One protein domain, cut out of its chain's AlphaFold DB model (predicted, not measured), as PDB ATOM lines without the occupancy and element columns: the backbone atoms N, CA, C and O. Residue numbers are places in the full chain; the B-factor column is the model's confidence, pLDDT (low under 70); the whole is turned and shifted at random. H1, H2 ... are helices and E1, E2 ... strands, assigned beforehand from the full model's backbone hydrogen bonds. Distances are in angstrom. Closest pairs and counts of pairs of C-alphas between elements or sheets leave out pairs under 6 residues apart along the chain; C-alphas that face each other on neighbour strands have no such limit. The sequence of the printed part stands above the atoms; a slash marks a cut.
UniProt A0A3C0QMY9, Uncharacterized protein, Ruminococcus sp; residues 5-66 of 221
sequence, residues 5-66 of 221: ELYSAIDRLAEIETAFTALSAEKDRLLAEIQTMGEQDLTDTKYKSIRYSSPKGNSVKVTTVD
ATOM      1  N   GLU A   5      64.645  -6.839 -28.417       91.62
ATOM      2  CA  GLU A   5      64.141  -8.067 -27.781       91.62
ATOM      3  C   GLU A   5      62.610  -8.188 -27.827       91.62
ATOM      4  O   GLU A   5      62.074  -9.289 -27.921       91.62
ATOM      5  N   LEU A   6      61.896  -7.057 -27.793       93.62
ATOM      6  CA  LEU A   6      60.438  -7.044 -27.823       93.62
ATOM      7  C   LEU A   6      59.896  -7.363 -29.221       93.62
ATOM      8  O   LEU A   6      58.883  -8.045 -29.311       93.62
ATOM      9  N   TYR A   7      60.578  -6.948 -30.295       92.81
ATOM     10  CA  TYR A   7      60.184  -7.343 -31.654       92.81
ATOM     11  C   TYR A   7      60.267  -8.860 -31.824       92.81
ATOM     12  O   TYR A   7      59.277  -9.492 -32.169       92.81
ATOM     13  N   SER A   8      61.402  -9.461 -31.450       92.88
ATOM     14  CA  SER A   8      61.577 -10.916 -31.536       92.88
ATOM     15  C   SER A   8      60.548 -11.683 -30.698       92.88
ATOM     16  O   SER A   8      60.067 -12.731 -31.129       92.88
ATOM     17  N   ALA A   9      60.172 -11.164 -29.525       95.00
ATOM     18  CA  ALA A   9      59.122 -11.760 -28.704       95.00
ATOM     19  C   ALA A   9      57.729 -11.665 -29.353       95.00
ATOM     20  O   ALA A   9      56.970 -12.630 -29.286       95.00
ATOM     21  N   ILE A  10      57.397 -10.529 -29.981       95.44
ATOM     22  CA  ILE A  10      56.130 -10.328 -30.702       95.44
ATOM     23  C   ILE A  10      56.039 -11.287 -31.896       95.44
ATOM     24  O   ILE A  10      55.047 -12.007 -32.011       95.44
ATOM     25  N   ASP A  11      57.083 -11.349 -32.725       94.75
ATOM     26  CA  ASP A  11      57.119 -12.203 -33.919       94.75
ATOM     27  C   ASP A  11      56.998 -13.681 -33.535       94.75
ATOM     28  O   ASP A  11      56.157 -14.413 -34.059       94.75
ATOM     29  N   ARG A  12      57.765 -14.112 -32.523       95.69
ATOM     30  CA  ARG A  12      57.705 -15.495 -32.045       95.69
ATOM     31  C   ARG A  12      56.340 -15.850 -31.453       95.69
ATOM     32  O   ARG A  12      55.884 -16.981 -31.613       95.69
ATOM     33  N   LEU A  13      55.687 -14.912 -30.765       95.12
ATOM     34  CA  LEU A  13      54.340 -15.122 -30.239       95.12
ATOM     35  C   LEU A  13      53.316 -15.289 -31.374       95.12
ATOM     36  O   LEU A  13      52.460 -16.167 -31.281       95.12
ATOM     37  N   ALA A  14      53.429 -14.509 -32.453       95.94
ATOM     38  CA  ALA A  14      52.556 -14.630 -33.620       95.94
ATOM     39  C   ALA A  14      52.710 -15.989 -34.331       95.94
ATOM     40  O   ALA A  14      51.709 -16.626 -34.675       95.94
ATOM     41  N   GLU A  15      53.946 -16.475 -34.490       95.31
ATOM     42  CA  GLU A  15      54.222 -17.816 -35.030       95.31
ATOM     43  C   GLU A  15      53.587 -18.920 -34.174       95.31
ATOM     44  O   GLU A  15      52.972 -19.851 -34.700       95.31
ATOM     45  N   ILE A  16      53.726 -18.817 -32.846       95.69
ATOM     46  CA  ILE A  16      53.185 -19.802 -31.904       95.69
ATOM     47  C   ILE A  16      51.659 -19.839 -31.971       95.69
ATOM     48  O   ILE A  16      51.105 -20.929 -32.050       95.69
ATOM     49  N   GLU A  17      50.978 -18.692 -31.962       93.94
ATOM     50  CA  GLU A  17      49.508 -18.639 -32.022       93.94
ATOM     51  C   GLU A  17      48.958 -19.178 -33.350       93.94
ATOM     52  O   GLU A  17      47.957 -19.901 -33.371       93.94
ATOM     53  N   THR A  18      49.653 -18.911 -34.460       93.88
ATOM     54  CA  THR A  18      49.292 -19.459 -35.777       93.88
ATOM     55  C   THR A  18      49.415 -20.985 -35.782       93.88
ATOM     56  O   THR A  18      48.470 -21.693 -36.140       93.88
ATOM     57  N   ALA A  19      50.552 -21.511 -35.313       95.38
ATOM     58  CA  ALA A  19      50.771 -22.951 -35.208       95.38
ATOM     59  C   ALA A  19      49.796 -23.614 -34.221       95.38
ATOM     60  O   ALA A  19      49.268 -24.689 -34.500       95.38
ATOM     61  N   PHE A  20      49.525 -22.971 -33.082       95.31
ATOM     62  CA  PHE A  20      48.581 -23.452 -32.076       95.31
ATOM     63  C   PHE A  20      47.165 -23.555 -32.641       95.31
ATOM     64  O   PHE A  20      46.510 -24.576 -32.444       95.31
ATOM     65  N   THR A  21      46.717 -22.547 -33.390       94.25
ATOM     66  CA  THR A  21      45.400 -22.552 -34.040       94.25
ATOM     67  C   THR A  21      45.272 -23.722 -35.018       94.25
ATOM     68  O   THR A  21      44.305 -24.482 -34.939       94.25
ATOM     69  N   ALA A  22      46.269 -23.928 -35.888       95.44
ATOM     70  CA  ALA A  22      46.273 -25.039 -36.843       95.44
ATOM     71  C   ALA A  22      46.288 -26.412 -36.146       95.44
ATOM     72  O   ALA A  22      45.483 -27.287 -36.469       95.44
ATOM     73  N   LEU A  23      47.154 -26.589 -35.143       97.94
ATOM     74  CA  LEU A  23      47.245 -27.830 -34.369       97.94
ATOM     75  C   LEU A  23      45.983 -28.097 -33.541       97.94
ATOM     76  O   LEU A  23      45.596 -29.254 -33.380       97.94
ATOM     77  N   SER A  24      45.325 -27.057 -33.019       97.19
ATOM     78  CA  SER A  24      44.049 -27.200 -32.313       97.19
ATOM     79  C   SER A  24      42.954 -27.671 -33.265       97.19
ATOM     80  O   SER A  24      42.236 -28.607 -32.932       97.19
ATOM     81  N   ALA A  25      42.873 -27.096 -34.469       97.06
ATOM     82  CA  ALA A  25      41.910 -27.525 -35.480       97.06
ATOM     83  C   ALA A  25      42.147 -28.981 -35.925       97.06
ATOM     84  O   ALA A  25      41.202 -29.764 -36.026       97.06
ATOM     85  N   GLU A  26      43.407 -29.376 -36.143       98.12
ATOM     86  CA  GLU A  26      43.753 -30.762 -36.476       98.12
ATOM     87  C   GLU A  26      43.400 -31.724 -35.335       98.12
ATOM     88  O   GLU A  26      42.790 -32.771 -35.568       98.12
ATOM     89  N   LYS A  27      43.736 -31.362 -34.091       98.06
ATOM     90  CA  LYS A  27      43.373 -32.130 -32.898       98.06
ATOM     91  C   LYS A  27      41.860 -32.317 -32.802       98.06
ATOM     92  O   LYS A  27      41.417 -33.437 -32.554       98.06
ATOM     93  N   ASP A  28      41.080 -31.255 -32.986       98.06
ATOM     94  CA  ASP A  28      39.622 -31.307 -32.882       98.06
ATOM     95  C   ASP A  28      39.019 -32.203 -33.973       98.06
ATOM     96  O   ASP A  28      38.143 -33.019 -33.675       98.06
ATOM     97  N   ARG A  29      39.551 -32.154 -35.206       98.38
ATOM     98  CA  ARG A  29      39.165 -33.079 -36.284       98.38
ATOM     99  C   ARG A  29      39.438 -34.537 -35.906       98.38
ATOM    100  O   ARG A  29      38.543 -35.371 -36.007       98.38
ATOM    101  N   LEU A  30      40.652 -34.846 -35.445       98.12
ATOM    102  CA  LEU A  30      41.036 -36.208 -35.053       98.12
ATOM    103  C   LEU A  30      40.191 -36.729 -33.880       98.12
ATOM    104  O   LEU A  30      39.794 -37.894 -33.870       98.12
ATOM    105  N   LEU A  31      39.896 -35.875 -32.895       97.31
ATOM    106  CA  LEU A  31      39.011 -36.226 -31.783       97.31
ATOM    107  C   LEU A  31      37.592 -36.533 -32.269       97.31
ATOM    108  O   LEU A  31      37.021 -37.525 -31.820       97.31
ATOM    109  N   ALA A  32      37.052 -35.734 -33.192       97.81
ATOM    110  CA  ALA A  32      35.733 -35.970 -33.772       97.81
ATOM    111  C   ALA A  32      35.674 -37.306 -34.535       97.81
ATOM    112  O   ALA A  32      34.765 -38.096 -34.299       97.81
ATOM    113  N   GLU A  33      36.676 -37.606 -35.370       97.62
ATOM    114  CA  GLU A  33      36.778 -38.888 -36.088       97.62
ATOM    115  C   GLU A  33      36.780 -40.085 -35.120       97.62
ATOM    116  O   GLU A  33      36.006 -41.033 -35.280       97.62
ATOM    117  N   ILE A  34      37.615 -40.031 -34.074       97.94
ATOM    118  CA  ILE A  34      37.693 -41.075 -33.042       97.94
ATOM    119  C   ILE A  34      36.374 -41.201 -32.274       97.94
ATOM    120  O   ILE A  34      35.952 -42.313 -31.956       97.94
ATOM    121  N   GLN A  35      35.722 -40.080 -31.965       96.12
ATOM    122  CA  GLN A  35      34.453 -40.069 -31.249       96.12
ATOM    123  C   GLN A  35      33.333 -40.700 -32.078       96.12
ATOM    124  O   GLN A  35      32.586 -41.500 -31.528       96.12
ATOM    125  N   THR A  36      33.248 -40.410 -33.379       96.94
ATOM    126  CA  THR A  36      32.267 -41.040 -34.273       96.94
ATOM    127  C   THR A  36      32.469 -42.553 -34.360       96.94
ATOM    128  O   THR A  36      31.496 -43.296 -34.276       96.94
ATOM    129  N   MET A  37      33.719 -43.028 -34.461       96.19
ATOM    130  CA  MET A  37      34.012 -44.469 -34.404       96.19
ATOM    131  C   MET A  37      33.594 -45.074 -33.059       96.19
ATOM    132  O   MET A  37      32.913 -46.094 -33.016       96.19
ATOM    133  N   GLY A  38      33.935 -44.406 -31.954       96.44
ATOM    134  CA  GLY A  38      33.541 -44.839 -30.615       96.44
ATOM    135  C   GLY A  38      32.031 -44.860 -30.396       96.44
ATOM    136  O   GLY A  38      31.536 -45.753 -29.722       96.44
ATOM    137  N   GLU A  39      31.290 -43.912 -30.966       95.25
ATOM    138  CA  GLU A  39      29.827 -43.882 -30.918       95.25
ATOM    139  C   GLU A  39      29.227 -45.073 -31.669       95.25
ATOM    140  O   GLU A  39      28.381 -45.770 -31.113       95.25
ATOM    141  N   GLN A  40      29.704 -45.359 -32.882       94.62
ATOM    142  CA  GLN A  40      29.267 -46.524 -33.656       94.62
ATOM    143  C   GLN A  40      29.538 -47.835 -32.911       94.62
ATOM    144  O   GLN A  40      28.637 -48.662 -32.788       94.62
ATOM    145  N   ASP A  41      30.740 -47.995 -32.354       95.62
ATOM    146  CA  ASP A  41      31.139 -49.216 -31.648       95.62
ATOM    147  C   ASP A  41      30.447 -49.391 -30.285       95.62
ATOM    148  O   ASP A  41      30.354 -50.511 -29.781       95.62
ATOM    149  N   LEU A  42      29.998 -48.301 -29.653       95.31
ATOM    150  CA  LEU A  42      29.270 -48.347 -28.381       95.31
ATOM    151  C   LEU A  42      27.751 -48.441 -28.567       95.31
ATOM    152  O   LEU A  42      27.071 -48.902 -27.643       95.31
ATOM    153  N   THR A  43      27.228 -48.041 -29.727       91.81
ATOM    154  CA  THR A  43      25.798 -48.116 -30.057       91.81
ATOM    155  C   THR A  43      25.308 -49.561 -29.974       91.81
ATOM    156  O   THR A  43      25.988 -50.492 -30.394       91.81
ATOM    157  N   ASP A  44      24.139 -49.758 -29.363       91.94
ATOM    158  CA  ASP A  44      23.528 -51.071 -29.108       91.94
ATOM    159  C   ASP A  44      24.379 -52.043 -28.265       91.94
ATOM    160  O   ASP A  44      24.082 -53.238 -28.169       91.94
ATOM    161  N   THR A  45      25.404 -51.537 -27.569       92.81
ATOM    162  CA  THR A  45      26.193 -52.324 -26.614       92.81
ATOM    163  C   THR A  45      25.803 -52.039 -25.163       92.81
ATOM    164  O   THR A  45      25.181 -51.033 -24.826       92.81
ATOM    165  N   LYS A  46      26.209 -52.932 -24.251       92.25
ATOM    166  CA  LYS A  46      26.114 -52.701 -22.795       92.25
ATOM    167  C   LYS A  46      27.338 -51.970 -22.225       92.25
ATOM    168  O   LYS A  46      27.377 -51.701 -21.024       92.25
ATOM    169  N   TYR A  47      28.361 -51.705 -23.040       92.19
ATOM    170  CA  TYR A  47      29.595 -51.072 -22.586       92.19
ATOM    171  C   TYR A  47      29.437 -49.552 -22.581       92.19
ATOM    172  O   TYR A  47      28.869 -48.971 -23.494       92.19
ATOM    173  N   LYS A  48      29.978 -48.889 -21.552       92.75
ATOM    174  CA  LYS A  48      30.023 -47.418 -21.484       92.75
ATOM    175  C   LYS A  48      31.307 -46.828 -22.061       92.75
ATOM    176  O   LYS A  48      31.458 -45.615 -22.076       92.75
ATOM    177  N   SER A  49      32.276 -47.652 -22.456       95.44
ATOM    178  CA  SER A  49      33.538 -47.161 -23.004       95.44
ATOM    179  C   SER A  49      34.256 -48.188 -23.858       95.44
ATOM    180  O   SER A  49      34.230 -49.372 -23.525       95.44
ATOM    181  N   ILE A  50      34.997 -47.708 -24.851       96.69
ATOM    182  CA  ILE A  50      35.882 -48.488 -25.714       96.69
ATOM    183  C   ILE A  50      37.283 -47.864 -25.728       96.69
ATOM    184  O   ILE A  50      37.443 -46.657 -25.524       96.69
ATOM    185  N   ARG A  51      38.319 -48.691 -25.908       96.88
ATOM    186  CA  ARG A  51      39.718 -48.253 -26.011       96.88
ATOM    187  C   ARG A  51      40.286 -48.662 -27.364       96.88
ATOM    188  O   ARG A  51      40.228 -49.836 -27.710       96.88
ATOM    189  N   TYR A  52      40.936 -47.720 -28.034       97.00
ATOM    190  CA  TYR A  52      41.724 -47.961 -29.240       97.00
ATOM    191  C   TYR A  52      43.208 -47.777 -28.929       97.00
ATOM    192  O   TYR A  52      43.578 -46.832 -28.231       97.00
ATOM    193  N   SER A  53      44.056 -48.663 -29.446       96.56
ATOM    194  CA  SER A  53      45.512 -48.608 -29.273       96.56
ATOM    195  C   SER A  53      46.206 -48.626 -30.629       96.56
ATOM    196  O   SER A  53      45.843 -49.399 -31.511       96.56
ATOM    197  N   SER A  54      47.228 -47.792 -30.783       96.25
ATOM    198  CA  SER A  54      48.081 -47.760 -31.968       96.25
ATOM    199  C   SER A  54      49.293 -48.688 -31.803       96.25
ATOM    200  O   SER A  54      49.767 -48.878 -30.678       96.25
ATOM    201  N   PRO A  55      49.894 -49.177 -32.903       96.38
ATOM    202  CA  PRO A  55      51.139 -49.951 -32.856       96.38
ATOM    203  C   PRO A  55      52.325 -49.221 -32.203       96.38
ATOM    204  O   PRO A  55      53.277 -49.861 -31.772       96.38
ATOM    205  N   LYS A  56      52.272 -47.884 -32.101       95.69
ATOM    206  CA  LYS A  56      53.288 -47.059 -31.426       95.69
ATOM    207  C   LYS A  56      53.105 -46.986 -29.901       95.69
ATOM    208  O   LYS A  56      53.831 -46.251 -29.243       95.69
ATOM    209  N   GLY A  57      52.121 -47.690 -29.337       94.50
ATOM    210  CA  GLY A  57      51.837 -47.708 -27.898       94.50
ATOM    211  C   GLY A  57      50.903 -46.597 -27.402       94.50
ATOM    212  O   GLY A  57      50.501 -46.619 -26.241       94.50
ATOM    213  N   ASN A  58      50.494 -45.655 -28.260       96.62
ATOM    214  CA  ASN A  58      49.489 -44.647 -27.898       96.62
ATOM    215  C   ASN A  58      48.101 -45.287 -27.798       96.62
ATOM    216  O   ASN A  58      47.791 -46.171 -28.597       96.62
ATOM    217  N   SER A  59      47.248 -44.814 -26.889       96.25
ATOM    218  CA  SER A  59      45.852 -45.257 -26.814       96.25
ATOM    219  C   SER A  59      44.900 -44.114 -26.484       96.25
ATOM    220  O   SER A  59      45.284 -43.143 -25.836       96.25
ATOM    221  N   VAL A  60      43.649 -44.256 -26.912       96.75
ATOM    222  CA  VAL A  60      42.546 -43.332 -26.631       96.75
ATOM    223  C   VAL A  60      41.358 -44.125 -26.096       96.75
ATOM    224  O   VAL A  60      41.146 -45.277 -26.475       96.75
ATOM    225  N   LYS A  61      40.602 -43.530 -25.171       97.00
ATOM    226  CA  LYS A  61      39.393 -44.119 -24.591       97.00
ATOM    227  C   LYS A  61      38.206 -43.219 -24.913       97.00
ATOM    228  O   LYS A  61      38.195 -42.071 -24.481       97.00
ATOM    229  N   VAL A  62      37.205 -43.758 -25.598       96.31
ATOM    230  CA  VAL A  62      35.911 -43.094 -25.800       96.31
ATOM    231  C   VAL A  62      34.951 -43.626 -24.743       96.31
ATOM    232  O   VAL A  62      34.937 -44.824 -24.471       96.31
ATOM    233  N   THR A  63      34.222 -42.742 -24.062       95.94
ATOM    234  CA  THR A  63      33.315 -43.100 -22.961       95.94
ATOM    235  C   THR A  63      32.004 -42.346 -23.116       95.94
ATOM    236  O   THR A  63      32.024 -41.128 -23.271       95.94
ATOM    237  N   THR A  64      30.880 -43.050 -23.029       90.88
ATOM    238  CA  THR A  64      29.550 -42.448 -22.932       90.88
ATOM    239  C   THR A  64      29.415 -41.762 -21.579       90.88
ATOM    240  O   THR A  64      29.597 -42.394 -20.533       90.88
ATOM    241  N   VAL A  65      29.102 -40.467 -21.593       90.62
ATOM    242  CA  VAL A  65      28.908 -39.659 -20.386       90.62
ATOM    243  C   VAL A  65      27.500 -39.086 -20.395       90.62
ATOM    244  O   VAL A  65      27.131 -38.334 -21.294       90.62
ATOM    245  N   ASP A  66      26.733 -39.409 -19.360       89.38
ATOM    246  CA  ASP A  66      25.404 -38.846 -19.151       89.38
ATOM    247  C   ASP A  66      25.552 -37.419 -18.597       89.38
ATOM    248  O   ASP A  66      26.126 -37.210 -17.527       89.38
TER     249      ASP A  66
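This is residues 5 to 66 of the 221 residues of an uncharacterized protein of Ruminococcus sp (UniProt A0A3C0QMY9). What is the shape? One long helix, H1, has a small hairpin, E1 and E2, folded back against its last part, while residues 5 to 30 of H1 stick out as an arm. What makes it up? The 62 printed residues have one named helix, then two named strands in an antiparallel sheet, E1 - E2; the class is mixed. How large? It is extended, radius of gyration of the C-alphas 18.0 A, spanning 59 by 28 by 16 A.

What comes closest? H1, residues 5 to 42, comes closest to E1, residues 49 to 53, at the C-alphas of Gly 38 and Ile 50, 6.5 A apart, and to E2, residues 59 to 63, at those of Gly 38 and Val 62, 5.6 A apart. How do the backbones pair? The hairpin E1 and E2 is antiparallel at 166 degrees, with N 50 and O 62 within hydrogen-bond range at 2.9 A. In H1 every O i to N i+4 pair is within range.

Where is H1? It runs 53.3 A from C-alpha 5 at (64.141, -8.067, -27.781). And the strands? E1 is 13.6 A long; E2, 13.3 A, ends at C-alpha 63, (33.315, -43.100, -22.961).

What lies farthest apart? The C-alphas of Glu 5 and Asp 44, 59.2 A. Any cut or low confidence? The printed part has no cut or long link, and no printed residue is under 70 in pLDDT.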